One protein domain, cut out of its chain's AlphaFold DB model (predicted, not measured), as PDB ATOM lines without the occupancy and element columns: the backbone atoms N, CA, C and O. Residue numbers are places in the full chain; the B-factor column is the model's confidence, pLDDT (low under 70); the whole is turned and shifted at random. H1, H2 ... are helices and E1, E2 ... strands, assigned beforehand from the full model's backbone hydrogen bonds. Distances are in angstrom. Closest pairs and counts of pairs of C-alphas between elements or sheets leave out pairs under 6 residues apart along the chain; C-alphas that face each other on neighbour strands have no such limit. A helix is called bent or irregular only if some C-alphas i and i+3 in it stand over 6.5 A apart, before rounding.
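What this domain is: This is residues 6 to 170 of the 365 residues of the protein "Beta-galactosidase" of Lactobacillus johnsonii (strain FI9785) (UniProt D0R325). Three helices, H3, H4 and H5, lie side by side in a row and run the same way; H3 and H4 cover one face of a small sheet of three strands, while H5 grazes the sheet beside its edge strand E3. Long links without named elements make up much of the rest, and the short H1 lies far out at one end, its centre 27.8 A from the mean of the C-alphas. The 165 printed residues include five named helices and three named strands, in the order H1 H2 E1 H3 E2 H4 E3 H5; the sheet runs E1 E2 E3, with E1 and E2 parallel. The class is mostly helix, though under half of the residues, 71, are in named elements. The whole is compact, with a radius of gyration of the C-alphas of 16.1 A and spans of 44 by 36 by 35 A.

Where its parts are: H1, residues 6 to 9, begins at C-alpha 6 (-0.578, -24.968, 47.281). H2 is residues 34 to 38 and E1 residues 45 to 48. H3, residues 59 to 75, is 24.2 A long. E2, residues 81 to 86, is 13.9 A long. H4, residues 104 to 114, measures 15.0 A, and E3 is residues 117 to 120. H5, residues 149 to 168, is 25.1 A long and ends at C-alpha 168 (-16.263, -42.945, 33.987). H5 is irregular, with C-alphas 163 and 166 7.8 A apart, and has a kink of 52 degrees near residue 162.

How they stand to each other: E1 and E2 are parallel neighbours at 35 degrees, with N 48 and O 85 at 2.8 A and N 84 and O 46 at 2.9 A, within hydrogen-bond range. E2 and E3 meet only at a point, where C-alphas 82 and 117 face each other at 4.7 A. Residues 18 to 19 pair with residues 45 to 46 of E1, parallel. E1, H3 and E2 form a strand-helix-strand unit, two parallel strands joined through a helix, with a right-handed crossover. H3 is on the sheet at a height of 9.6 A, over E2, slantwise to the strands at 35 degrees on the local plane. H4 is on the same face as H3, at a height of 8.3 A, along the strands at 10 degrees to E3 on the local plane. H3 touches H4 with residues 63 to 70 alone, the closest C-alphas being those of His 70 and Asp 112, 7.2 A, at a shallow tilt of 32 degrees, only just short of steep. H4 and H5 touch at a shallow tilt of 19 degrees, the closest C-alphas being those of Glu 106 and Val 157, 5.8 A. H5 only grazes the sheet, with residues 154 to 168. H2 is near H3, and H1 is apart from H2. Every O i to N i+4 pair is within hydrogen-bond range in H2, H3 and H4, and 14 of 16 in H5; H1 is too short for such a pair.

The domain as a whole: The two C-alphas farthest apart are those of Lys 8 and Asp 55, 49.8 A. The printed part has no cut. The links H1 to H2, E2 to H4 and E3 to H5 are long, with 24, 17 and 28 residues. The mean pLDDT of the printed part is 96.3, and no printed residue is under 70.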
ATOM      1  N   LEU A   6       0.760 -24.628  47.780       90.19
ATOM      2  CA  LEU A   6      -0.578 -24.968  47.281       90.19
ATOM      3  C   LEU A   6      -1.454 -25.594  48.372       90.19
ATOM      4  O   LEU A   6      -2.560 -25.127  48.608       90.19
ATOM      5  N   LYS A   7      -0.951 -26.577  49.129       88.81
ATOM      6  CA  LYS A   7      -1.723 -27.202  50.220       88.81
ATOM      7  C   LYS A   7      -1.991 -26.260  51.396       88.81
ATOM      8  O   LYS A   7      -2.928 -26.499  52.150       88.81
ATOM      9  N   LYS A   8      -1.212 -25.183  51.551       91.75
ATOM     10  CA  LYS A   8      -1.466 -24.142  52.558       91.75
ATOM     11  C   LYS A   8      -2.632 -23.226  52.173       91.75
ATOM     12  O   LYS A   8      -3.388 -22.826  53.050       91.75
ATOM     13  N   ILE A   9      -2.748 -22.866  50.893       95.50
ATOM     14  CA  ILE A   9      -3.724 -21.872  50.410       95.50
ATOM     15  C   ILE A   9      -5.001 -22.551  49.897       95.50
ATOM     16  O   ILE A   9      -6.103 -22.081  50.157       95.50
ATOM     17  N   THR A  10      -4.860 -23.678  49.203       95.56
ATOM     18  CA  THR A  10      -5.949 -24.429  48.570       95.56
ATOM     19  C   THR A  10      -5.900 -25.908  48.983       95.56
ATOM     20  O   THR A  10      -5.677 -26.777  48.139       95.56
ATOM     21  N   PRO A  11      -6.098 -26.233  50.277       93.31
ATOM     22  CA  PRO A  11      -5.955 -27.602  50.792       93.31
ATOM     23  C   PRO A  11      -6.903 -28.613  50.130       93.31
ATOM     24  O   PRO A  11      -6.556 -29.787  50.024       93.31
ATOM     25  N   ASN A  12      -8.064 -28.150  49.656       95.56
ATOM     26  CA  ASN A  12      -9.116 -28.981  49.064       95.56
ATOM     27  C   ASN A  12      -9.003 -29.130  47.536       95.56
ATOM     28  O   ASN A  12      -9.851 -29.786  46.939       95.56
ATOM     29  N   ILE A  13      -8.010 -28.503  46.897       95.94
ATOM     30  CA  ILE A  13      -7.781 -28.651  45.455       95.94
ATOM     31  C   ILE A  13      -6.794 -29.809  45.233       95.94
ATOM     32  O   ILE A  13      -5.698 -29.776  45.810       95.94
ATOM     33  N   PRO A  14      -7.165 -30.834  44.439       95.44
ATOM     34  CA  PRO A  14      -6.266 -31.927  44.090       95.44
ATOM     35  C   PRO A  14      -5.065 -31.443  43.267       95.44
ATOM     36  O   PRO A  14      -5.185 -30.556  42.424       95.44
ATOM     37  N   VAL A  15      -3.909 -32.047  43.504       96.00
ATOM     38  CA  VAL A  15      -2.620 -31.750  42.884       96.00
ATOM     39  C   VAL A  15      -2.072 -33.029  42.261       96.00
ATOM     40  O   VAL A  15      -2.031 -34.084  42.899       96.00
ATOM     41  N   THR A  16      -1.615 -32.903  41.019       97.50
ATOM     42  CA  THR A  16      -0.906 -33.937  40.263       97.50
ATOM     43  C   THR A  16       0.310 -33.323  39.562       97.50
ATOM     44  O   THR A  16       0.480 -32.101  39.547       97.50
ATOM     45  N   THR A  17       1.134 -34.174  38.965       97.44
ATOM     46  CA  THR A  17       2.079 -33.842  37.896       97.44
ATOM     47  C   THR A  17       1.949 -34.921  36.823       97.44
ATOM     48  O   THR A  17       1.676 -36.078  37.151       97.44
ATOM     49  N   ASN A  18       2.102 -34.567  35.551       97.56
ATOM     50  CA  ASN A  18       2.064 -35.528  34.454       97.56
ATOM     51  C   ASN A  18       3.334 -36.392  34.419       97.56
ATOM     52  O   ASN A  18       4.455 -35.897  34.537       97.56
ATOM     53  N   MET A  19       3.129 -37.704  34.312       98.38
ATOM     54  CA  MET A  19       4.156 -38.735  34.164       98.38
ATOM     55  C   MET A  19       4.322 -39.142  32.694       98.38
ATOM     56  O   MET A  19       3.455 -38.877  31.866       98.38
ATOM     57  N   MET A  20       5.429 -39.811  32.368       98.00
ATOM     58  CA  MET A  20       5.812 -40.132  30.990       98.00
ATOM     59  C   MET A  20       6.101 -41.624  30.803       98.00
ATOM     60  O   MET A  20       6.502 -42.319  31.738       98.00
ATOM     61  N   ALA A  21       5.960 -42.090  29.565       96.88
ATOM     62  CA  ALA A  21       6.386 -43.411  29.121       96.88
ATOM     63  C   ALA A  21       7.266 -43.299  27.865       96.88
ATOM     64  O   ALA A  21       7.211 -42.308  27.133       96.88
ATOM     65  N   GLY A  22       8.090 -44.313  27.632       91.44
ATOM     66  CA  GLY A  22       8.939 -44.466  26.465       91.44
ATOM     67  C   GLY A  22       8.155 -44.851  25.213       91.44
ATOM     68  O   GLY A  22       7.060 -45.413  25.258       91.44
ATOM     69  N   ASN A  23       8.745 -44.557  24.058       87.94
ATOM     70  CA  ASN A  23       8.218 -44.896  22.740       87.94
ATOM     71  C   ASN A  23       9.304 -45.594  21.906       87.94
ATOM     72  O   ASN A  23      10.475 -45.232  22.021       87.94
ATOM     73  N   PRO A  24       8.947 -46.556  21.033       87.75
ATOM     74  CA  PRO A  24       7.596 -47.067  20.758       87.75
ATOM     75  C   PRO A  24       7.154 -48.203  21.703       87.75
ATOM     76  O   PRO A  24       6.119 -48.827  21.468       87.75
ATOM     77  N   LEU A  25       7.959 -48.523  22.721       91.06
ATOM     78  CA  LEU A  25       7.803 -49.731  23.535       91.06
ATOM     79  C   LEU A  25       6.867 -49.553  24.737       91.06
ATOM     80  O   LEU A  25       6.523 -50.556  25.349       91.06
ATOM     81  N   MET A  26       6.405 -48.336  25.043       95.88
ATOM     82  CA  MET A  26       5.487 -48.047  26.155       95.88
ATOM     83  C   MET A  26       6.022 -48.503  27.524       95.88
ATOM     84  O   MET A  26       5.266 -49.021  28.344       95.88
ATOM     85  N   ASP A  27       7.323 -48.356  27.766       95.12
ATOM     86  CA  ASP A  27       7.980 -48.594  29.056       95.12
ATOM     87  C   ASP A  27       7.879 -47.378  29.989       95.12
ATOM     88  O   ASP A  27       7.837 -46.246  29.515       95.12
ATOM     89  N   PRO A  28       7.793 -47.551  31.316       95.50
ATOM     90  CA  PRO A  28       7.694 -46.423  32.231       95.50
ATOM     91  C   PRO A  28       8.978 -45.591  32.184       95.50
ATOM     92  O   PRO A  28      10.082 -46.134  32.150       95.50
ATOM     93  N   PHE A  29       8.850 -44.262  32.221       96.56
ATOM     94  CA  PHE A  29      10.019 -43.391  32.300       96.56
ATOM     95  C   PHE A  29      10.857 -43.724  33.541       96.56
ATOM     96  O   PHE A  29      10.357 -43.720  34.668       96.56
ATOM     97  N   ALA A  30      12.144 -43.991  33.320       94.31
ATOM     98  CA  ALA A  30      13.065 -44.471  34.345       94.31
ATOM     99  C   ALA A  30      13.983 -43.384  34.926       94.31
ATOM    100  O   ALA A  30      14.887 -43.704  35.690       94.31
ATOM    101  N   GLY A  31      13.781 -42.103  34.596       95.94
ATOM    102  CA  GLY A  31      14.580 -41.018  35.184       95.94
ATOM    103  C   GLY A  31      14.205 -40.676  36.632       95.94
ATOM    104  O   GLY A  31      14.986 -40.026  37.319       95.94
ATOM    105  N   PHE A  32      13.032 -41.116  37.105       94.00
ATOM    106  CA  PHE A  32      12.596 -41.004  38.499       94.00
ATOM    107  C   PHE A  32      11.791 -42.238  38.908       94.00
ATOM    108  O   PHE A  32      11.134 -42.858  38.074       94.00
ATOM    109  N   ASP A  33      11.774 -42.533  40.205       97.81
ATOM    110  CA  ASP A  33      10.907 -43.557  40.787       97.81
ATOM    111  C   ASP A  33       9.479 -43.007  40.953       97.81
ATOM    112  O   ASP A  33       9.175 -42.269  41.901       97.81
ATOM    113  N   TYR A  34       8.582 -43.362  40.028       98.00
ATOM    114  CA  TYR A  34       7.191 -42.922  40.098       98.00
ATOM    115  C   TYR A  34       6.393 -43.549  41.248       98.00
ATOM    116  O   TYR A  34       5.430 -42.923  41.695       98.00
ATOM    117  N   GLN A  35       6.804 -44.698  41.795       97.38
ATOM    118  CA  GLN A  35       6.167 -45.281  42.985       97.38
ATOM    119  C   GLN A  35       6.436 -44.405  44.218       97.38
ATOM    120  O   GLN A  35       5.531 -44.157  45.022       97.38
ATOM    121  N   LYS A  36       7.644 -43.838  44.337       97.12
ATOM    122  CA  LYS A  36       7.973 -42.840  45.370       97.12
ATOM    123  C   LYS A  36       7.285 -41.495  45.104       97.12
ATOM    124  O   LYS A  36       6.694 -40.928  46.025       97.12
ATOM    125  N   VAL A  37       7.288 -40.995  43.863       96.81
ATOM    126  CA  VAL A  37       6.628 -39.717  43.503       96.81
ATOM    127  C   VAL A  37       5.122 -39.754  43.786       96.81
ATOM    128  O   VAL A  37       4.581 -38.807  44.360       96.81
ATOM    129  N   ALA A  38       4.441 -40.856  43.463       97.19
ATOM    130  CA  ALA A  38       2.999 -41.034  43.647       97.19
ATOM    131  C   ALA A  38       2.509 -40.815  45.092       97.19
ATOM    132  O   ALA A  38       1.379 -40.362  45.313       97.19
ATOM    133  N   ARG A  39       3.366 -41.065  46.093       95.38
ATOM    134  CA  ARG A  39       3.078 -40.830  47.523       95.38
ATOM    135  C   ARG A  39       2.849 -39.353  47.847       95.38
ATOM    136  O   ARG A  39       2.249 -39.038  48.873       95.38
ATOM    137  N   HIS A  40       3.316 -38.457  46.981       94.56
ATOM    138  CA  HIS A  40       3.237 -37.009  47.148       94.56
ATOM    139  C   HIS A  40       2.111 -36.341  46.344       94.56
ATOM    140  O   HIS A  40       1.927 -35.130  46.465       94.56
ATOM    141  N   LEU A  41       1.361 -37.109  45.548       95.88
ATOM    142  CA  LEU A  41       0.291 -36.611  44.677       95.88
ATOM    143  C   LEU A  41      -1.088 -37.015  45.207       95.88
ATOM    144  O   LEU A  41      -1.227 -38.067  45.837       95.88
ATOM    145  N   ASP A  42      -2.117 -36.213  44.925       96.19
ATOM    146  CA  ASP A  42      -3.503 -36.572  45.254       96.19
ATOM    147  C   ASP A  42      -4.056 -37.599  44.256       96.19
ATOM    148  O   ASP A  42      -4.735 -38.549  44.645       96.19
ATOM    149  N   PHE A  43      -3.713 -37.454  42.974       97.12
ATOM    150  CA  PHE A  43      -4.049 -38.406  41.919       97.12
ATOM    151  C   PHE A  43      -2.920 -38.554  40.906       97.12
ATOM    152  O   PHE A  43      -1.987 -37.755  40.899       97.12
ATOM    153  N   ILE A  44      -2.980 -39.622  40.110       98.31
ATOM    154  CA  ILE A  44      -1.995 -39.888  39.063       98.31
ATOM    155  C   ILE A  44      -2.486 -39.299  37.757       98.31
ATOM    156  O   ILE A  44      -3.661 -39.423  37.406       98.31
ATOM    157  N   SER A  45      -1.560 -38.706  37.016       98.50
ATOM    158  CA  SER A  45      -1.792 -38.357  35.629       98.50
ATOM    159  C   SER A  45      -0.572 -38.633  34.769       98.50
ATOM    160  O   SER A  45       0.545 -38.514  35.266       98.50
ATOM    161  N   TRP A  46      -0.767 -38.965  33.497       98.56
ATOM    162  CA  TRP A  46       0.334 -39.247  32.572       98.56
ATOM    163  C   TRP A  46      -0.009 -38.896  31.120       98.56
ATOM    164  O   TRP A  46      -1.181 -38.676  30.798       98.56
ATOM    165  N   ASP A  47       1.015 -38.862  30.267       98.50
ATOM    166  CA  ASP A  47       0.926 -38.417  28.877       98.50
ATOM    167  C   ASP A  47       1.079 -39.585  27.887       98.50
ATOM    168  O   ASP A  47       2.146 -40.192  27.763       98.50
ATOM    169  N   SER A  48       0.005 -39.891  27.155       97.75
ATOM    170  CA  SER A  48      -0.134 -41.053  26.273       97.75
ATOM    171  C   SER A  48       0.123 -40.703  24.801       97.75
ATOM    172  O   SER A  48      -0.762 -40.249  24.065       97.75
ATOM    173  N   TYR A  49       1.354 -40.948  24.344       97.56
ATOM    174  CA  TYR A  49       1.804 -40.676  22.970       97.56
ATOM    175  C   TYR A  49       2.205 -41.937  22.202       97.56
ATOM    176  O   TYR A  49       3.305 -42.028  21.672       97.56
ATOM    177  N   SER A  50       1.317 -42.921  22.115       96.75
ATOM    178  CA  SER A  50       1.612 -44.188  21.436       96.75
ATOM    179  C   SER A  50       1.824 -44.012  19.927       96.75
ATOM    180  O   SER A  50       1.056 -43.325  19.245       96.75
ATOM    181  N   ALA A  51       2.830 -44.696  19.376       96.50
ATOM    182  CA  ALA A  51       3.165 -44.682  17.949       96.50
ATOM    183  C   ALA A  51       2.180 -45.507  17.085       96.50
ATOM    184  O   ALA A  51       2.557 -46.486  16.438       96.50
ATOM    185  N   TRP A  52       0.896 -45.137  17.081       96.56
ATOM    186  CA  TRP A  52      -0.157 -45.850  16.353       96.56
ATOM    187  C   TRP A  52       0.119 -45.962  14.849       96.56
ATOM    188  O   TRP A  52       0.367 -44.970  14.163       96.56
ATOM    189  N   GLY A  53       0.004 -47.183  14.318       92.69
ATOM    190  CA  GLY A  53       0.288 -47.469  12.913       92.69
ATOM    191  C   GLY A  53       1.782 -47.467  12.572       92.69
ATOM    192  O   GLY A  53       2.131 -47.198  11.426       92.69
ATOM    193  N   ASN A  54       2.668 -47.725  13.532       94.38
ATOM    194  CA  ASN A  54       4.058 -48.060  13.223       94.38
ATOM    195  C   ASN A  54       4.156 -49.411  12.475       94.38
ATOM    196  O   ASN A  54       3.172 -50.141  12.359       94.38
ATOM    197  N   ASP A  55       5.335 -49.716  11.942       93.44
ATOM    198  CA  ASP A  55       5.657 -50.937  11.191       93.44
ATOM    199  C   ASP A  55       6.455 -51.973  12.006       93.44
ATOM    200  O   ASP A  55       6.783 -53.039  11.488       93.44
ATOM    201  N   SER A  56       6.739 -51.685  13.280       92.19
ATOM    202  CA  SER A  56       7.505 -52.559  14.180       92.19
ATOM    203  C   SER A  56       6.654 -53.566  14.962       92.19
ATOM    204  O   SER A  56       7.179 -54.581  15.407       92.19
ATOM    205  N   GLN A  57       5.357 -53.296  15.137       94.00
ATOM    206  CA  GLN A  57       4.415 -54.144  15.877       94.00
ATOM    207  C   GLN A  57       2.987 -53.963  15.343       94.00
ATOM    208  O   GLN A  57       2.669 -52.958  14.697       94.00
ATOM    209  N   SER A  58       2.103 -54.927  15.613       96.00
ATOM    210  CA  SER A  58       0.696 -54.814  15.214       96.00
ATOM    211  C   SER A  58      -0.045 -53.748  16.040       96.00
ATOM    212  O   SER A  58       0.400 -53.320  17.105       96.00
ATOM    213  N   THR A  59      -1.214 -53.310  15.560       96.38
ATOM    214  CA  THR A  59      -2.082 -52.401  16.337       96.38
ATOM    215  C   THR A  59      -2.559 -53.048  17.639       96.38
ATOM    216  O   THR A  59      -2.648 -52.370  18.653       96.38
ATOM    217  N   GLU A  60      -2.843 -54.348  17.614       96.38
ATOM    218  CA  GLU A  60      -3.256 -55.116  18.791       96.38
ATOM    219  C   GLU A  60      -2.132 -55.202  19.828       96.38
ATOM    220  O   GLU A  60      -2.355 -54.950  21.007       96.38
ATOM    221  N   GLU A  61      -0.907 -55.479  19.379       96.81
ATOM    222  CA  GLU A  61       0.265 -55.536  20.246       96.81
ATOM    223  C   GLU A  61       0.561 -54.182  20.897       96.81
ATOM    224  O   GLU A  61       0.737 -54.119  22.115       96.81
ATOM    225  N   LEU A  62       0.520 -53.089  20.126       97.44
ATOM    226  CA  LEU A  62       0.647 -51.751  20.699       97.44
ATOM    227  C   LEU A  62      -0.506 -51.443  21.665       97.44
ATOM    228  O   LEU A  62      -0.259 -50.897  22.733       97.44
ATOM    229  N   GLY A  63      -1.742 -51.822  21.330       97.81
ATOM    230  CA  GLY A  63      -2.895 -51.648  22.214       97.81
ATOM    231  C   GLY A  63      -2.714 -52.355  23.548       97.81
ATOM    232  O   GLY A  63      -2.887 -51.728  24.589       97.81
ATOM    233  N   ARG A  64      -2.252 -53.605  23.548       98.06
ATOM    234  CA  ARG A  64      -1.892 -54.307  24.783       98.06
ATOM    235  C   ARG A  64      -0.811 -53.562  25.573       98.06
ATOM    236  O   ARG A  64      -0.939 -53.413  26.784       98.06
ATOM    237  N   ASN A  65       0.238 -53.080  24.907       98.19
ATOM    238  CA  ASN A  65       1.332 -52.359  25.565       98.19
ATOM    239  C   ASN A  65       0.864 -51.020  26.171       98.19
ATOM    240  O   ASN A  65       1.344 -50.620  27.230       98.19
ATOM    241  N   VAL A  66      -0.113 -50.358  25.541       98.38
ATOM    242  CA  VAL A  66      -0.795 -49.174  26.086       98.38
ATOM    243  C   VAL A  66      -1.656 -49.536  27.303       98.38
ATOM    244  O   VAL A  66      -1.589 -48.854  28.322       98.38
ATOM    245  N   GLY A  67      -2.397 -50.646  27.245       98.31
ATOM    246  CA  GLY A  67      -3.149 -51.168  28.390       98.31
ATOM    247  C   GLY A  67      -2.255 -51.464  29.597       98.31
ATOM    248  O   GLY A  67      -2.551 -51.033  30.709       98.31
ATOM    249  N   LEU A  68      -1.100 -52.096  29.368       98.69
ATOM    250  CA  LEU A  68      -0.118 -52.377  30.417       98.69
ATOM    251  C   LEU A  68       0.360 -51.103  31.123       98.69
ATOM    252  O   LEU A  68       0.407 -51.055  32.351       98.69
ATOM    253  N   ILE A  69       0.744 -50.071  30.365       98.69
ATOM    254  CA  ILE A  69       1.259 -48.842  30.975       98.69
ATOM    255  C   ILE A  69       0.144 -48.044  31.672       98.69
ATOM    256  O   ILE A  69       0.394 -47.405  32.694       98.69
ATOM    257  N   HIS A  70      -1.108 -48.131  31.202       98.50
ATOM    258  CA  HIS A  70      -2.254 -47.629  31.963       98.50
ATOM    259  C   HIS A  70      -2.412 -48.355  33.298       98.50
ATOM    260  O   HIS A  70      -2.584 -47.698  34.325       98.50
ATOM    261  N   ASP A  71      -2.326 -49.687  33.295       98.69
ATOM    262  CA  ASP A  71      -2.412 -50.497  34.510       98.69
ATOM    263  C   ASP A  71      -1.291 -50.137  35.488       98.69
ATOM    264  O   ASP A  71      -1.548 -49.991  36.684       98.69
ATOM    265  N   PHE A  72      -0.075 -49.894  34.987       98.75
ATOM    266  CA  PHE A  72       1.042 -49.386  35.783       98.75
ATOM    267  C   PHE A  72       0.702 -48.055  36.462       98.75
ATOM    268  O   PHE A  72       0.744 -47.967  37.691       98.75
ATOM    269  N   PHE A  73       0.296 -47.035  35.697       98.56
ATOM    270  CA  PHE A  73      -0.002 -45.711  36.254       98.56
ATOM    271  C   PHE A  73      -1.215 -45.702  37.186       98.56
ATOM    272  O   PHE A  73      -1.171 -45.053  38.233       98.56
ATOM    273  N   ARG A  74      -2.278 -46.448  36.860       98.19
ATOM    274  CA  ARG A  74      -3.433 -46.635  37.751       98.19
ATOM    275  C   ARG A  74      -2.996 -47.208  39.099       98.19
ATOM    276  O   ARG A  74      -3.434 -46.750  40.159       98.19
ATOM    277  N   SER A  75      -2.122 -48.208  39.060       98.19
ATOM    278  CA  SER A  75      -1.738 -48.965  40.248       98.19
ATOM    279  C   SER A  75      -0.817 -48.200  41.192       98.19
ATOM    280  O   SER A  75      -0.855 -48.466  42.385       98.19
ATOM    281  N   LEU A  76      -0.100 -47.164  40.733       97.94
ATOM    282  CA  LEU A  76       0.751 -46.329  41.606       97.94
ATOM    283  C   LEU A  76       0.014 -45.737  42.822       97.94
ATOM    284  O   LEU A  76       0.642 -45.365  43.814       97.94
ATOM    285  N   LYS A  77      -1.314 -45.597  42.739       96.62
ATOM    286  CA  LYS A  77      -2.172 -45.203  43.867       96.62
ATOM    287  C   LYS A  77      -3.387 -46.118  44.057       96.62
ATOM    288  O   LYS A  77      -4.241 -45.783  44.874       96.62
ATOM    289  N   HIS A  78      -3.479 -47.222  43.310       95.50
ATOM    290  CA  HIS A  78      -4.638 -48.124  43.270       95.50
ATOM    291  C   HIS A  78      -5.979 -47.370  43.193       95.50
ATOM    292  O   HIS A  78      -6.913 -47.607  43.960       95.50
ATOM    293  N   GLN A  79      -6.048 -46.400  42.279       95.38
ATOM    294  CA  GLN A  79      -7.222 -45.561  42.037       95.38
ATOM    295  C   GLN A  79      -7.274 -45.151  40.566       95.38
ATOM    296  O   GLN A  79      -6.265 -45.211  39.864       95.38
ATOM    297  N   ASN A  80      -8.436 -44.684  40.113       95.81
ATOM    298  CA  ASN A  80      -8.559 -44.097  38.783       95.81
ATOM    299  C   ASN A  80      -7.556 -42.944  38.590       95.81
ATOM    300  O   ASN A  80      -7.191 -42.237  39.535       95.81
ATOM    301  N   PHE A  81      -7.120 -42.757  37.351       97.31
ATOM    302  CA  PHE A  81      -6.088 -41.790  36.983       97.31
ATOM    303  C   PHE A  81      -6.608 -40.838  35.902       97.31
ATOM    304  O   PHE A  81      -7.788 -40.855  35.549       97.31
ATOM    305  N   LEU A  82      -5.737 -39.977  35.384       97.50
ATOM    306  CA  LEU A  82      -6.057 -39.098  34.266       97.50
ATOM    307  C   LEU A  82      -4.990 -39.190  33.176       97.50
ATOM    308  O   LEU A  82      -3.829 -38.875  33.422       97.50
ATOM    309  N   VAL A  83      -5.372 -39.554  31.954       98.00
ATOM    310  CA  VAL A  83      -4.542 -39.234  30.784       98.00
ATOM    311  C   VAL A  83      -4.596 -37.718  30.599       98.00
ATOM    312  O   VAL A  83      -5.620 -37.180  30.172       98.00
ATOM    313  N   MET A  84      -3.528 -37.031  31.012       98.62
ATOM    314  CA  MET A  84      -3.430 -35.567  30.979       98.62
ATOM    315  C   MET A  84      -3.177 -35.070  29.563       98.62
ATOM    316  O   MET A  84      -3.693 -34.025  29.166       98.62
ATOM    317  N   GLU A  85      -2.420 -35.838  28.790       98.56
ATOM    318  CA  GLU A  85      -2.132 -35.515  27.409       98.56
ATOM    319  C   GLU A  85      -2.267 -36.750  26.525       98.56
ATOM    320  O   GLU A  85      -1.805 -37.839  26.847       98.56
ATOM    321  N   ASN A  86      -2.884 -36.565  25.368       95.75
ATOM    322  CA  ASN A  86      -2.703 -37.405  24.196       95.75
ATOM    323  C   ASN A  86      -2.808 -36.521  22.949       95.75
ATOM    324  O   ASN A  86      -3.421 -35.449  22.979       95.75
ATOM    325  N   THR A  87      -2.259 -36.972  21.823       98.12
ATOM    326  CA  THR A  87      -2.482 -36.278  20.549       98.12
ATOM    327  C   THR A  87      -3.774 -36.751  19.873       98.12
ATOM    328  O   THR A  87      -3.965 -37.960  19.691       98.12
ATOM    329  N   PRO A  88      -4.643 -35.844  19.384       97.75
ATOM    330  CA  PRO A  88      -5.805 -36.231  18.584       97.75
ATOM    331  C   PRO A  88      -5.430 -36.681  17.159       97.75
ATOM    332  O   PRO A  88      -6.290 -37.126  16.397       97.75
ATOM    333  N   SER A  89      -4.160 -36.544  16.757       97.62
ATOM    334  CA  SER A  89      -3.700 -36.930  15.421       97.62
ATOM    335  C   SER A  89      -2.290 -37.525  15.416       97.62
ATOM    336  O   SER A  89      -2.165 -38.741  15.299       97.62
ATOM    337  N   ARG A  90      -1.256 -36.687  15.492       97.38
ATOM    338  CA  ARG A  90       0.180 -37.010  15.394       97.38
ATOM    339  C   ARG A  90       0.982 -36.208  16.419       97.38
ATOM    340  O   ARG A  90       0.481 -35.198  16.910       97.38
ATOM    341  N   VAL A  91       2.212 -36.611  16.699       98.12
ATOM    342  CA  VAL A  91       3.174 -35.778  17.444       98.12
ATOM    343  C   VAL A  91       4.113 -35.052  16.467       98.12
ATOM    344  O   VAL A  91       3.785 -34.953  15.283       98.12
ATOM    345  N   ASN A  92       5.212 -34.470  16.951       97.75
ATOM    346  CA  ASN A  92       6.230 -33.771  16.144       97.75
ATOM    347  C   ASN A  92       7.676 -34.203  16.462       97.75
ATOM    348  O   ASN A  92       8.623 -33.510  16.082       97.75
ATOM    349  N   TRP A  93       7.833 -35.235  17.287       97.12
ATOM    350  CA  TRP A  93       9.102 -35.636  17.894       97.12
ATOM    351  C   TRP A  93       9.352 -37.145  17.800       97.12
ATOM    352  O   TRP A  93      10.383 -37.621  18.269       97.12
ATOM    353  N   HIS A  94       8.447 -37.907  17.175       96.50
ATOM    354  CA  HIS A  94       8.737 -39.294  16.825       96.50
ATOM    355  C   HIS A  94       9.700 -39.341  15.632       96.50
ATOM    356  O   HIS A  94       9.771 -38.413  14.831       96.50
ATOM    357  N   ASN A  95      10.375 -40.480  15.445       94.50
ATOM    358  CA  ASN A  95      11.150 -40.734  14.221       94.50
ATOM    359  C   ASN A  95      10.280 -40.593  12.958       94.50
ATOM    360  O   ASN A  95      10.755 -40.146  11.915       94.50
ATOM    361  N   PHE A  96       8.998 -40.960  13.070       94.75
ATOM    362  CA  PHE A  96       7.982 -40.774  12.041       94.75
ATOM    363  C   PHE A  96       6.670 -40.297  12.678       94.75
ATOM    364  O   PHE A  96       5.965 -41.068  13.330       94.75
ATOM    365  N   ASP A  97       6.308 -39.035  12.445       96.12
ATOM    366  CA  ASP A  97       5.092 -38.406  12.981       96.12
ATOM    367  C   ASP A  97       3.825 -38.798  12.197       96.12
ATOM    368  O   ASP A  97       3.104 -37.971  11.621       96.12
ATOM    369  N   ARG A  98       3.544 -40.103  12.140       95.56
ATOM    370  CA  ARG A  98       2.358 -40.639  11.470       95.56
ATOM    371  C   ARG A  98       1.100 -40.265  12.256       95.56
ATOM    372  O   ARG A  98       1.002 -40.490  13.457       95.56
ATOM    373  N   ALA A  99       0.102 -39.725  11.562       97.00
ATOM    374  CA  ALA A  99      -1.201 -39.487  12.172       97.00
ATOM    375  C   ALA A  99      -1.971 -40.801  12.373       97.00
ATOM    376  O   ALA A  99      -1.984 -41.657  11.485       97.00
ATOM    377  N   LYS A 100      -2.695 -40.899  13.497       97.75
ATOM    378  CA  LYS A 100      -3.710 -41.930  13.780       97.75
ATOM    379  C   LYS A 100      -4.581 -42.185  12.540       97.75
ATOM    380  O   LYS A 100      -4.958 -41.232  11.873       97.75
ATOM    381  N   ILE A 101      -4.948 -43.420  12.214       96.31
ATOM    382  CA  ILE A 101      -5.897 -43.697  11.112       96.31
ATOM    383  C   ILE A 101      -7.355 -43.403  11.541       96.31
ATOM    384  O   ILE A 101      -7.595 -43.235  12.740       96.31
ATOM    385  N   PRO A 102      -8.340 -43.302  10.621       97.06
ATOM    386  CA  PRO A 102      -9.748 -43.137  11.001       97.06
ATOM    387  C   PRO A 102     -10.205 -44.189  12.022       97.06
ATOM    388  O   PRO A 102      -9.867 -45.361  11.887       97.06
ATOM    389  N   GLY A 103     -10.939 -43.764  13.055       96.62
ATOM    390  CA  GLY A 103     -11.397 -44.623  14.158       96.62
ATOM    391  C   GLY A 103     -10.355 -44.881  15.255       96.62
ATOM    392  O   GLY A 103     -10.728 -45.108  16.400       96.62
ATOM    393  N   MET A 104      -9.056 -44.751  14.963       98.06
ATOM    394  CA  MET A 104      -7.995 -45.007  15.947       98.06
ATOM    395  C   MET A 104      -8.025 -44.030  17.125       98.06
ATOM    396  O   MET A 104      -7.720 -44.403  18.251       98.06
ATOM    397  N   HIS A 105      -8.396 -42.768  16.881       98.25
ATOM    398  CA  HIS A 105      -8.499 -41.787  17.964       98.25
ATOM    399  C   HIS A 105      -9.585 -42.155  18.970       98.25
ATOM    400  O   HIS A 105      -9.360 -42.079  20.174       98.25
ATOM    401  N   GLU A 106     -10.738 -42.591  18.469       98.00
ATOM    402  CA  GLU A 106     -11.833 -43.057  19.311       98.00
ATOM    403  C   GLU A 106     -11.438 -44.311  20.090       98.00
ATOM    404  O   GLU A 106     -11.612 -44.333  21.303       98.00
ATOM    405  N   LEU A 107     -10.852 -45.308  19.417       98.00
ATOM    406  CA  LEU A 107     -10.387 -46.541  20.053       98.00
ATOM    407  C   LEU A 107      -9.428 -46.250  21.209       98.00
ATOM    408  O   LEU A 107      -9.682 -46.692  22.323       98.00
ATOM    409  N   ALA A 108      -8.372 -45.470  20.960       98.00
ATOM    410  CA  ALA A 108      -7.385 -45.137  21.987       98.00
ATOM    411  C   ALA A 108      -8.023 -44.368  23.157       98.00
ATOM    412  O   ALA A 108      -7.779 -44.687  24.313       98.00
ATOM    413  N   SER A 109      -8.917 -43.417  22.863       98.00
ATOM    414  CA  SER A 109      -9.611 -42.631  23.895       98.00
ATOM    415  C   SER A 109     -10.525 -43.492  24.778       98.00
ATOM    416  O   SER A 109     -10.634 -43.264  25.981       98.00
ATOM    417  N   LEU A 110     -11.219 -44.473  24.192       97.44
ATOM    418  CA  LEU A 110     -12.064 -45.399  24.948       97.44
ATOM    419  C   LEU A 110     -11.231 -46.427  25.719       97.44
ATOM    420  O   LEU A 110     -11.644 -46.835  26.802       97.44
ATOM    421  N   GLN A 111     -10.058 -46.802  25.204       97.62
ATOM    422  CA  GLN A 111      -9.100 -47.638  25.919       97.62
ATOM    423  C   GLN A 111      -8.561 -46.933  27.173       97.62
ATOM    424  O   GLN A 111      -8.543 -47.554  28.235       97.62
ATOM    425  N   ASP A 112      -8.215 -45.641  27.082       97.00
ATOM    426  CA  ASP A 112      -7.795 -44.840  28.241       97.00
ATOM    427  C   ASP A 112      -8.832 -44.962  29.376       97.00
ATOM    428  O   ASP A 112      -8.498 -45.239  30.531       97.00
ATOM    429  N   VAL A 113     -10.118 -44.791  29.040       96.75
ATOM    430  CA  VAL A 113     -11.237 -44.892  29.989       96.75
ATOM    431  C   VAL A 113     -11.422 -46.319  30.507       96.75
ATOM    432  O   VAL A 113     -11.633 -46.502  31.705       96.75
ATOM    433  N   ALA A 114     -11.321 -47.330  29.639       95.81
ATOM    434  CA  ALA A 114     -11.484 -48.735  30.017       95.81
ATOM    435  C   ALA A 114     -10.468 -49.181  31.081       95.81
ATOM    436  O   ALA A 114     -10.821 -49.947  31.976       95.81
ATOM    437  N   HIS A 115      -9.244 -48.650  31.037       97.06
ATOM    438  CA  HIS A 115      -8.215 -48.926  32.043       97.06
ATOM    439  C   HIS A 115      -8.280 -48.007  33.275       97.06
ATOM    440  O   HIS A 115      -7.485 -48.182  34.203       97.06
ATOM    441  N   GLY A 116      -9.229 -47.068  33.336       95.56
ATOM    442  CA  GLY A 116      -9.502 -46.252  34.523       95.56
ATOM    443  C   GLY A 116      -9.134 -44.771  34.412       95.56
ATOM    444  O   GLY A 116      -9.082 -44.098  35.444       95.56
ATOM    445  N   SER A 117      -8.887 -44.238  33.210       96.56
ATOM    446  CA  SER A 117      -8.773 -42.787  33.027       96.56
ATOM    447  C   SER A 117     -10.131 -42.108  33.217       96.56
ATOM    448  O   SER A 117     -11.129 -42.494  32.609       96.56
ATOM    449  N   GLN A 118     -10.175 -41.041  34.012       94.62
ATOM    450  CA  GLN A 118     -11.400 -40.266  34.257       94.62
ATOM    451  C   GLN A 118     -11.658 -39.173  33.209       94.62
ATOM    452  O   GLN A 118     -12.543 -38.333  33.375       94.62
ATOM    453  N   GLY A 119     -10.880 -39.159  32.130       91.88
ATOM    454  CA  GLY A 119     -11.010 -38.188  31.058       91.88
ATOM    455  C   GLY A 119     -10.049 -38.450  29.908       91.88
ATOM    456  O   GLY A 119      -9.159 -39.293  29.992       91.88
ATOM    457  N   VAL A 120     -10.245 -37.696  28.831       94.94
ATOM    458  CA  VAL A 120      -9.395 -37.718  27.638       94.94
ATOM    459  C   VAL A 120      -8.981 -36.279  27.362       94.94
ATOM    460  O   VAL A 120      -9.762 -35.491  26.820       94.94
ATOM    461  N   LEU A 121      -7.783 -35.910  27.813       98.38
ATOM    462  CA  LEU A 121      -7.239 -34.562  27.668       98.38
ATOM    463  C   LEU A 121      -6.174 -34.547  26.573       98.38
ATOM    464  O   LEU A 121      -5.489 -35.540  26.342       98.38
ATOM    465  N   TYR A 122      -6.052 -33.416  25.881       98.56
ATOM    466  CA  TYR A 122      -5.193 -33.296  24.710       98.56
ATOM    467  C   TYR A 122      -4.091 -32.273  24.924       98.56
ATOM    468  O   TYR A 122      -4.377 -31.113  25.234       98.56
ATOM    469  N   PHE A 123      -2.870 -32.661  24.569       98.62
ATOM    470  CA  PHE A 123      -1.913 -31.704  24.045       98.62
ATOM    471  C   PHE A 123      -2.089 -31.667  22.518       98.62
ATOM    472  O   PHE A 123      -1.854 -32.645  21.812       98.62
ATOM    473  N   GLN A 124      -2.601 -30.596  21.930       98.62
ATOM    474  CA  GLN A 124      -3.091 -29.367  22.557       98.62
ATOM    475  C   GLN A 124      -4.431 -28.946  21.956       98.62
ATOM    476  O   GLN A 124      -4.883 -29.472  20.934       98.62
ATOM    477  N   LEU A 125      -5.088 -27.961  22.571       98.38
ATOM    478  CA  LEU A 125      -6.354 -27.451  22.047       98.38
ATOM    479  C   LEU A 125      -6.174 -26.812  20.662       98.38
ATOM    480  O   LEU A 125      -6.962 -27.074  19.760       98.38
ATOM    481  N   ARG A 126      -5.145 -25.985  20.464       98.38
ATOM    482  CA  ARG A 126      -4.872 -25.314  19.187       98.38
ATOM    483  C   ARG A 126      -3.395 -25.403  18.857       98.38
ATOM    484  O   ARG A 126      -2.581 -25.075  19.705       98.38
ATOM    485  N   ALA A 127      -3.070 -25.774  17.623       98.50
ATOM    486  CA  ALA A 127      -1.688 -25.889  17.183       98.50
ATOM    487  C   ALA A 127      -0.953 -24.546  17.312       98.50
ATOM    488  O   ALA A 127      -1.445 -23.502  16.858       98.50
ATOM    489  N   SER A 128       0.241 -24.588  17.901       98.50
ATOM    490  CA  SER A 128       1.145 -23.443  17.997       98.50
ATOM    491  C   SER A 128       1.453 -22.866  16.615       98.50
ATOM    492  O   SER A 128       1.616 -23.593  15.637       98.50
ATOM    493  N   ARG A 129       1.570 -21.535  16.514       98.38
ATOM    494  CA  ARG A 129       1.905 -20.866  15.242       98.38
ATOM    495  C   ARG A 129       3.374 -21.052  14.832       98.38
ATOM    496  O   ARG A 129       3.691 -20.906  13.658       98.38
ATOM    497  N   GLY A 130       4.263 -21.321  15.785       97.94
ATOM    498  CA  GLY A 130       5.701 -21.468  15.564       97.94
ATOM    499  C   GLY A 130       6.381 -22.188  16.730       97.94
ATOM    500  O   GLY A 130       5.703 -22.630  17.655       97.94
ATOM    501  N   SER A 131       7.713 -22.244  16.690       98.38
ATOM    502  CA  SER A 131       8.569 -23.028  17.597       98.38
ATOM    503  C   SER A 131       8.486 -24.552  17.394       98.38
ATOM    504  O   SER A 131       7.895 -25.027  16.424       98.38
ATOM    505  N   SER A 132       9.139 -25.297  18.284       97.81
ATOM    506  CA  SER A 132       9.371 -26.747  18.225       97.81
ATOM    507  C   SER A 132       8.119 -27.574  17.929       97.81
ATOM    508  O   SER A 132       8.180 -28.497  17.127       97.81
ATOM    509  N   GLU A 133       6.978 -27.218  18.514       98.31
ATOM    510  CA  GLU A 133       5.754 -28.033  18.465       98.31
ATOM    511  C   GLU A 133       4.686 -27.467  17.521       98.31
ATOM    512  O   GLU A 133       3.511 -27.825  17.611       98.31
ATOM    513  N   MET A 134       5.059 -26.590  16.579       98.25
ATOM    514  CA  MET A 134       4.095 -26.011  15.630       98.25
ATOM    515  C   MET A 134       3.365 -27.067  14.788       98.25
ATOM    516  O   MET A 134       2.266 -26.806  14.311       98.25
ATOM    517  N   PHE A 135       3.959 -28.251  14.607       98.00
ATOM    518  CA  PHE A 135       3.374 -29.360  13.849       98.00
ATOM    519  C   PHE A 135       2.815 -30.492  14.716       98.00
ATOM    520  O   PHE A 135       2.287 -31.452  14.144       98.00
ATOM    521  N   HIS A 136       2.876 -30.364  16.049       98.69
ATOM    522  CA  HIS A 136       2.216 -31.295  16.959       98.69
ATOM    523  C   HIS A 136       0.705 -31.259  16.711       98.69
ATOM    524  O   HIS A 136       0.117 -30.191  16.519       98.69
ATOM    525  N   GLY A 137       0.069 -32.429  16.711       98.25
ATOM    526  CA  GLY A 137      -1.370 -32.558  16.536       98.25
ATOM    527  C   GLY A 137      -2.152 -31.752  17.569       98.25
ATOM    528  O   GLY A 137      -1.776 -31.657  18.736       98.25
ATOM    529  N   ALA A 138      -3.260 -31.165  17.132       98.56
ATOM    530  CA  ALA A 138      -4.139 -30.386  17.989       98.56
ATOM    531  C   ALA A 138      -5.599 -30.578  17.584       98.56
ATOM    532  O   ALA A 138      -5.896 -30.957  16.449       98.56
ATOM    533  N   VAL A 139      -6.521 -30.270  18.499       98.56
ATOM    534  CA  VAL A 139      -7.960 -30.259  18.188       98.56
ATOM    535  C   VAL A 139      -8.251 -29.214  17.105       98.56
ATOM    536  O   VAL A 139      -9.022 -29.455  16.177       98.56
ATOM    537  N   ILE A 140      -7.601 -28.053  17.206       98.50
ATOM    538  CA  ILE A 140      -7.745 -26.926  16.292       98.50
ATOM    539  C   ILE A 140      -6.428 -26.693  15.536       98.50
ATOM    540  O   ILE A 140      -5.519 -26.013  16.011       98.50
ATOM    541  N   GLU A 141      -6.347 -27.252  14.333       97.81
ATOM    542  CA  GLU A 141      -5.210 -27.115  13.409       97.81
ATOM    543  C   GLU A 141      -5.139 -25.716  12.753       97.81
ATOM    544  O   GLU A 141      -6.058 -24.893  12.857       97.81
ATOM    545  N   HIS A 142      -4.043 -25.424  12.040       98.25
ATOM    546  CA  HIS A 142      -3.783 -24.088  11.472       98.25
ATOM    547  C   HIS A 142      -4.764 -23.642  10.380       98.25
ATOM    548  O   HIS A 142      -4.956 -22.441  10.189       98.25
ATOM    549  N   ARG A 143      -5.343 -24.577   9.613       95.69
ATOM    550  CA  ARG A 143      -6.191 -24.279   8.445       95.69
ATOM    551  C   ARG A 143      -7.454 -25.128   8.465       95.69
ATOM    552  O   ARG A 143      -7.362 -26.345   8.567       95.69
ATOM    553  N   HIS A 144      -8.609 -24.477   8.303       96.00
ATOM    554  CA  HIS A 144      -9.934 -25.115   8.262       96.00
ATOM    555  C   HIS A 144     -10.125 -26.194   9.344       96.00
ATOM    556  O   HIS A 144     -10.436 -27.342   9.006       96.00
ATOM    557  N   PRO A 145      -9.883 -25.870  10.629       93.25
ATOM    558  CA  PRO A 145      -9.885 -26.860  11.703       93.25
ATOM    559  C   PRO A 145     -11.173 -27.691  11.744       93.25
ATOM    560  O   PRO A 145     -11.108 -28.907  11.901       93.25
ATOM    561  N   GLU A 146     -12.325 -27.077  11.477       94.38
ATOM    562  CA  GLU A 146     -13.643 -27.717  11.425       94.38
ATOM    563  C   GLU A 146     -13.767 -28.813  10.352       94.38
ATOM    564  O   GLU A 146     -14.619 -29.700  10.444       94.38
ATOM    565  N   LYS A 147     -12.919 -28.770   9.317       96.44
ATOM    566  CA  LYS A 147     -12.888 -29.770   8.242       96.44
ATOM    567  C   LYS A 147     -11.935 -30.922   8.536       96.44
ATOM    568  O   LYS A 147     -12.029 -31.952   7.864       96.44
ATOM    569  N   THR A 148     -11.034 -30.769   9.506       96.94
ATOM    570  CA  THR A 148     -10.039 -31.794   9.825       96.94
ATOM    571  C   THR A 148     -10.697 -33.035  10.415       96.94
ATOM    572  O   THR A 148     -11.712 -32.965  11.111       96.94
ATOM    573  N   ARG A 149     -10.107 -34.202  10.146       95.81
ATOM    574  CA  ARG A 149     -10.542 -35.450  10.777       95.81
ATOM    575  C   ARG A 149     -10.348 -35.399  12.294       95.81
ATOM    576  O   ARG A 149     -11.251 -35.807  13.001       95.81
ATOM    577  N   ALA A 150      -9.240 -34.833  12.777       96.00
ATOM    578  CA  ALA A 150      -8.965 -34.699  14.209       96.00
ATOM    579  C   ALA A 150     -10.100 -33.969  14.949       96.00
ATOM    580  O   ALA A 150     -10.602 -34.477  15.944       96.00
ATOM    581  N   PHE A 151     -10.585 -32.839  14.418       98.31
ATOM    582  CA  PHE A 151     -11.716 -32.117  15.012       98.31
ATOM    583  C   PHE A 151     -12.995 -32.969  15.065       98.31
ATOM    584  O   PHE A 151     -13.711 -32.966  16.068       98.31
ATOM    585  N   LYS A 152     -13.280 -33.733  14.001       97.94
ATOM    586  CA  LYS A 152     -14.444 -34.633  13.934       97.94
ATOM    587  C   LYS A 152     -14.317 -35.816  14.896       97.94
ATOM    588  O   LYS A 152     -15.283 -36.110  15.595       97.94
ATOM    589  N   ASP A 153     -13.146 -36.443  14.961       97.75
ATOM    590  CA  ASP A 153     -12.852 -37.569  15.851       97.75
ATOM    591  C   ASP A 153     -12.956 -37.122  17.321       97.75
ATOM    592  O   ASP A 153     -13.637 -37.768  18.111       97.75
ATOM    593  N   VAL A 154     -12.393 -35.960  17.677       98.25
ATOM    594  CA  VAL A 154     -12.518 -35.370  19.024       98.25
ATOM    595  C   VAL A 154     -13.973 -35.035  19.360       98.25
ATOM    596  O   VAL A 154     -14.436 -35.326  20.460       98.25
ATOM    597  N   THR A 155     -14.726 -34.471  18.407       98.00
ATOM    598  CA  THR A 155     -16.164 -34.203  18.592       98.00
ATOM    599  C   THR A 155     -16.939 -35.496  18.849       98.00
ATOM    600  O   THR A 155     -17.874 -35.509  19.649       98.00
ATOM    601  N   LYS A 156     -16.571 -36.584  18.165       98.19
ATOM    602  CA  LYS A 156     -17.186 -37.894  18.361       98.19
ATOM    603  C   LYS A 156     -16.880 -38.440  19.756       98.19
ATOM    604  O   LYS A 156     -17.822 -38.742  20.480       98.19
ATOM    605  N   VAL A 157     -15.605 -38.451  20.152       98.00
ATOM    606  CA  VAL A 157     -15.168 -38.871  21.494       98.00
ATOM    607  C   VAL A 157     -15.898 -38.084  22.578       98.00
ATOM    608  O   VAL A 157     -16.423 -38.691  23.501       98.00
ATOM    609  N   GLY A 158     -16.039 -36.761  22.441       97.75
ATOM    610  CA  GLY A 158     -16.803 -35.949  23.396       97.75
ATOM    611  C   GLY A 158     -18.244 -36.441  23.592       97.75
ATOM    612  O   GLY A 158     -18.684 -36.622  24.723       97.75
ATOM    613  N   LYS A 159     -18.954 -36.753  22.499       98.06
ATOM    614  CA  LYS A 159     -20.320 -37.308  22.561       98.06
ATOM    615  C   LYS A 159     -20.366 -38.706  23.166       98.06
ATOM    616  O   LYS A 159     -21.363 -39.069  23.784       98.06
ATOM    617  N   ASP A 160     -19.344 -39.517  22.931       97.25
ATOM    618  CA  ASP A 160     -19.296 -40.866  23.484       97.25
ATOM    619  C   ASP A 160     -18.994 -40.825  24.987       97.25
ATOM    620  O   ASP A 160     -19.693 -41.493  25.745       97.25
ATOM    621  N   LEU A 161     -18.096 -39.938  25.437       96.06
ATOM    622  CA  LEU A 161     -17.832 -39.662  26.856       96.06
ATOM    623  C   LEU A 161     -19.075 -39.161  27.606       96.06
ATOM    624  O   LEU A 161     -19.325 -39.603  28.725       96.06
ATOM    625  N   GLU A 162     -19.897 -38.299  26.997       96.25
ATOM    626  CA  GLU A 162     -21.176 -37.877  27.590       96.25
ATOM    627  C   GLU A 162     -22.102 -39.076  27.860       96.25
ATOM    628  O   GLU A 162     -22.679 -39.184  28.947       96.25
ATOM    629  N   LYS A 163     -22.196 -40.016  26.908       96.38
ATOM    630  CA  LYS A 163     -23.029 -41.225  27.041       96.38
ATOM    631  C   LYS A 163     -22.502 -42.193  28.098       96.38
ATOM    632  O   LYS A 163     -23.307 -42.821  28.778       96.38
ATOM    633  N   ILE A 164     -21.179 -42.326  28.227       94.88
ATOM    634  CA  ILE A 164     -20.549 -43.242  29.191       94.88
ATOM    635  C   ILE A 164     -20.174 -42.569  30.517       94.88
ATOM    636  O   ILE A 164     -19.554 -43.205  31.366       94.88
ATOM    637  N   SER A 165     -20.578 -41.316  30.741       93.75
ATOM    638  CA  SER A 165     -20.284 -40.579  31.977       93.75
ATOM    639  C   SER A 165     -20.641 -41.324  33.278       93.75
ATOM    640  O   SER A 165     -19.851 -41.226  34.220       93.75
ATOM    641  N   PRO A 166     -21.717 -42.145  33.362       91.44
ATOM    642  CA  PRO A 166     -21.972 -42.940  34.561       91.44
ATOM    643  C   PRO A 166     -20.899 -44.003  34.832       91.44
ATOM    644  O   PRO A 166     -20.702 -44.355  35.988       91.44
ATOM    645  N   ILE A 167     -20.215 -44.504  33.796       86.25
ATOM    646  CA  ILE A 167     -19.153 -45.520  33.887       86.25
ATOM    647  C   ILE A 167     -17.828 -44.867  34.290       86.25
ATOM    648  O   ILE A 167     -17.156 -45.359  35.191       86.25
ATOM    649  N   VAL A 168     -17.490 -43.720  33.690       85.19
ATOM    650  CA  VAL A 168     -16.263 -42.945  33.987       85.19
ATOM    651  C   VAL A 168     -16.176 -42.550  35.472       85.19
ATOM    652  O   VAL A 168     -15.090 -42.417  36.036       85.19
ATOM    653  N   ALA A 169     -17.328 -42.379  36.126       80.25
ATOM    654  CA  ALA A 169     -17.427 -42.052  37.547       80.25
ATOM    655  C   ALA A 169     -17.287 -43.266  38.492       80.25
ATOM    656  O   ALA A 169     -17.254 -43.081  39.710       80.25
ATOM    657  N   THR A 170     -17.231 -44.496  37.969       88.12
ATOM    658  CA  THR A 170     -17.068 -45.717  38.777       88.12
ATOM    659  C   THR A 170     -15.599 -46.043  39.034       88.12
ATOM    660  O   THR A 170     -14.714 -45.564  38.332       88.12
TER     661      THR A 170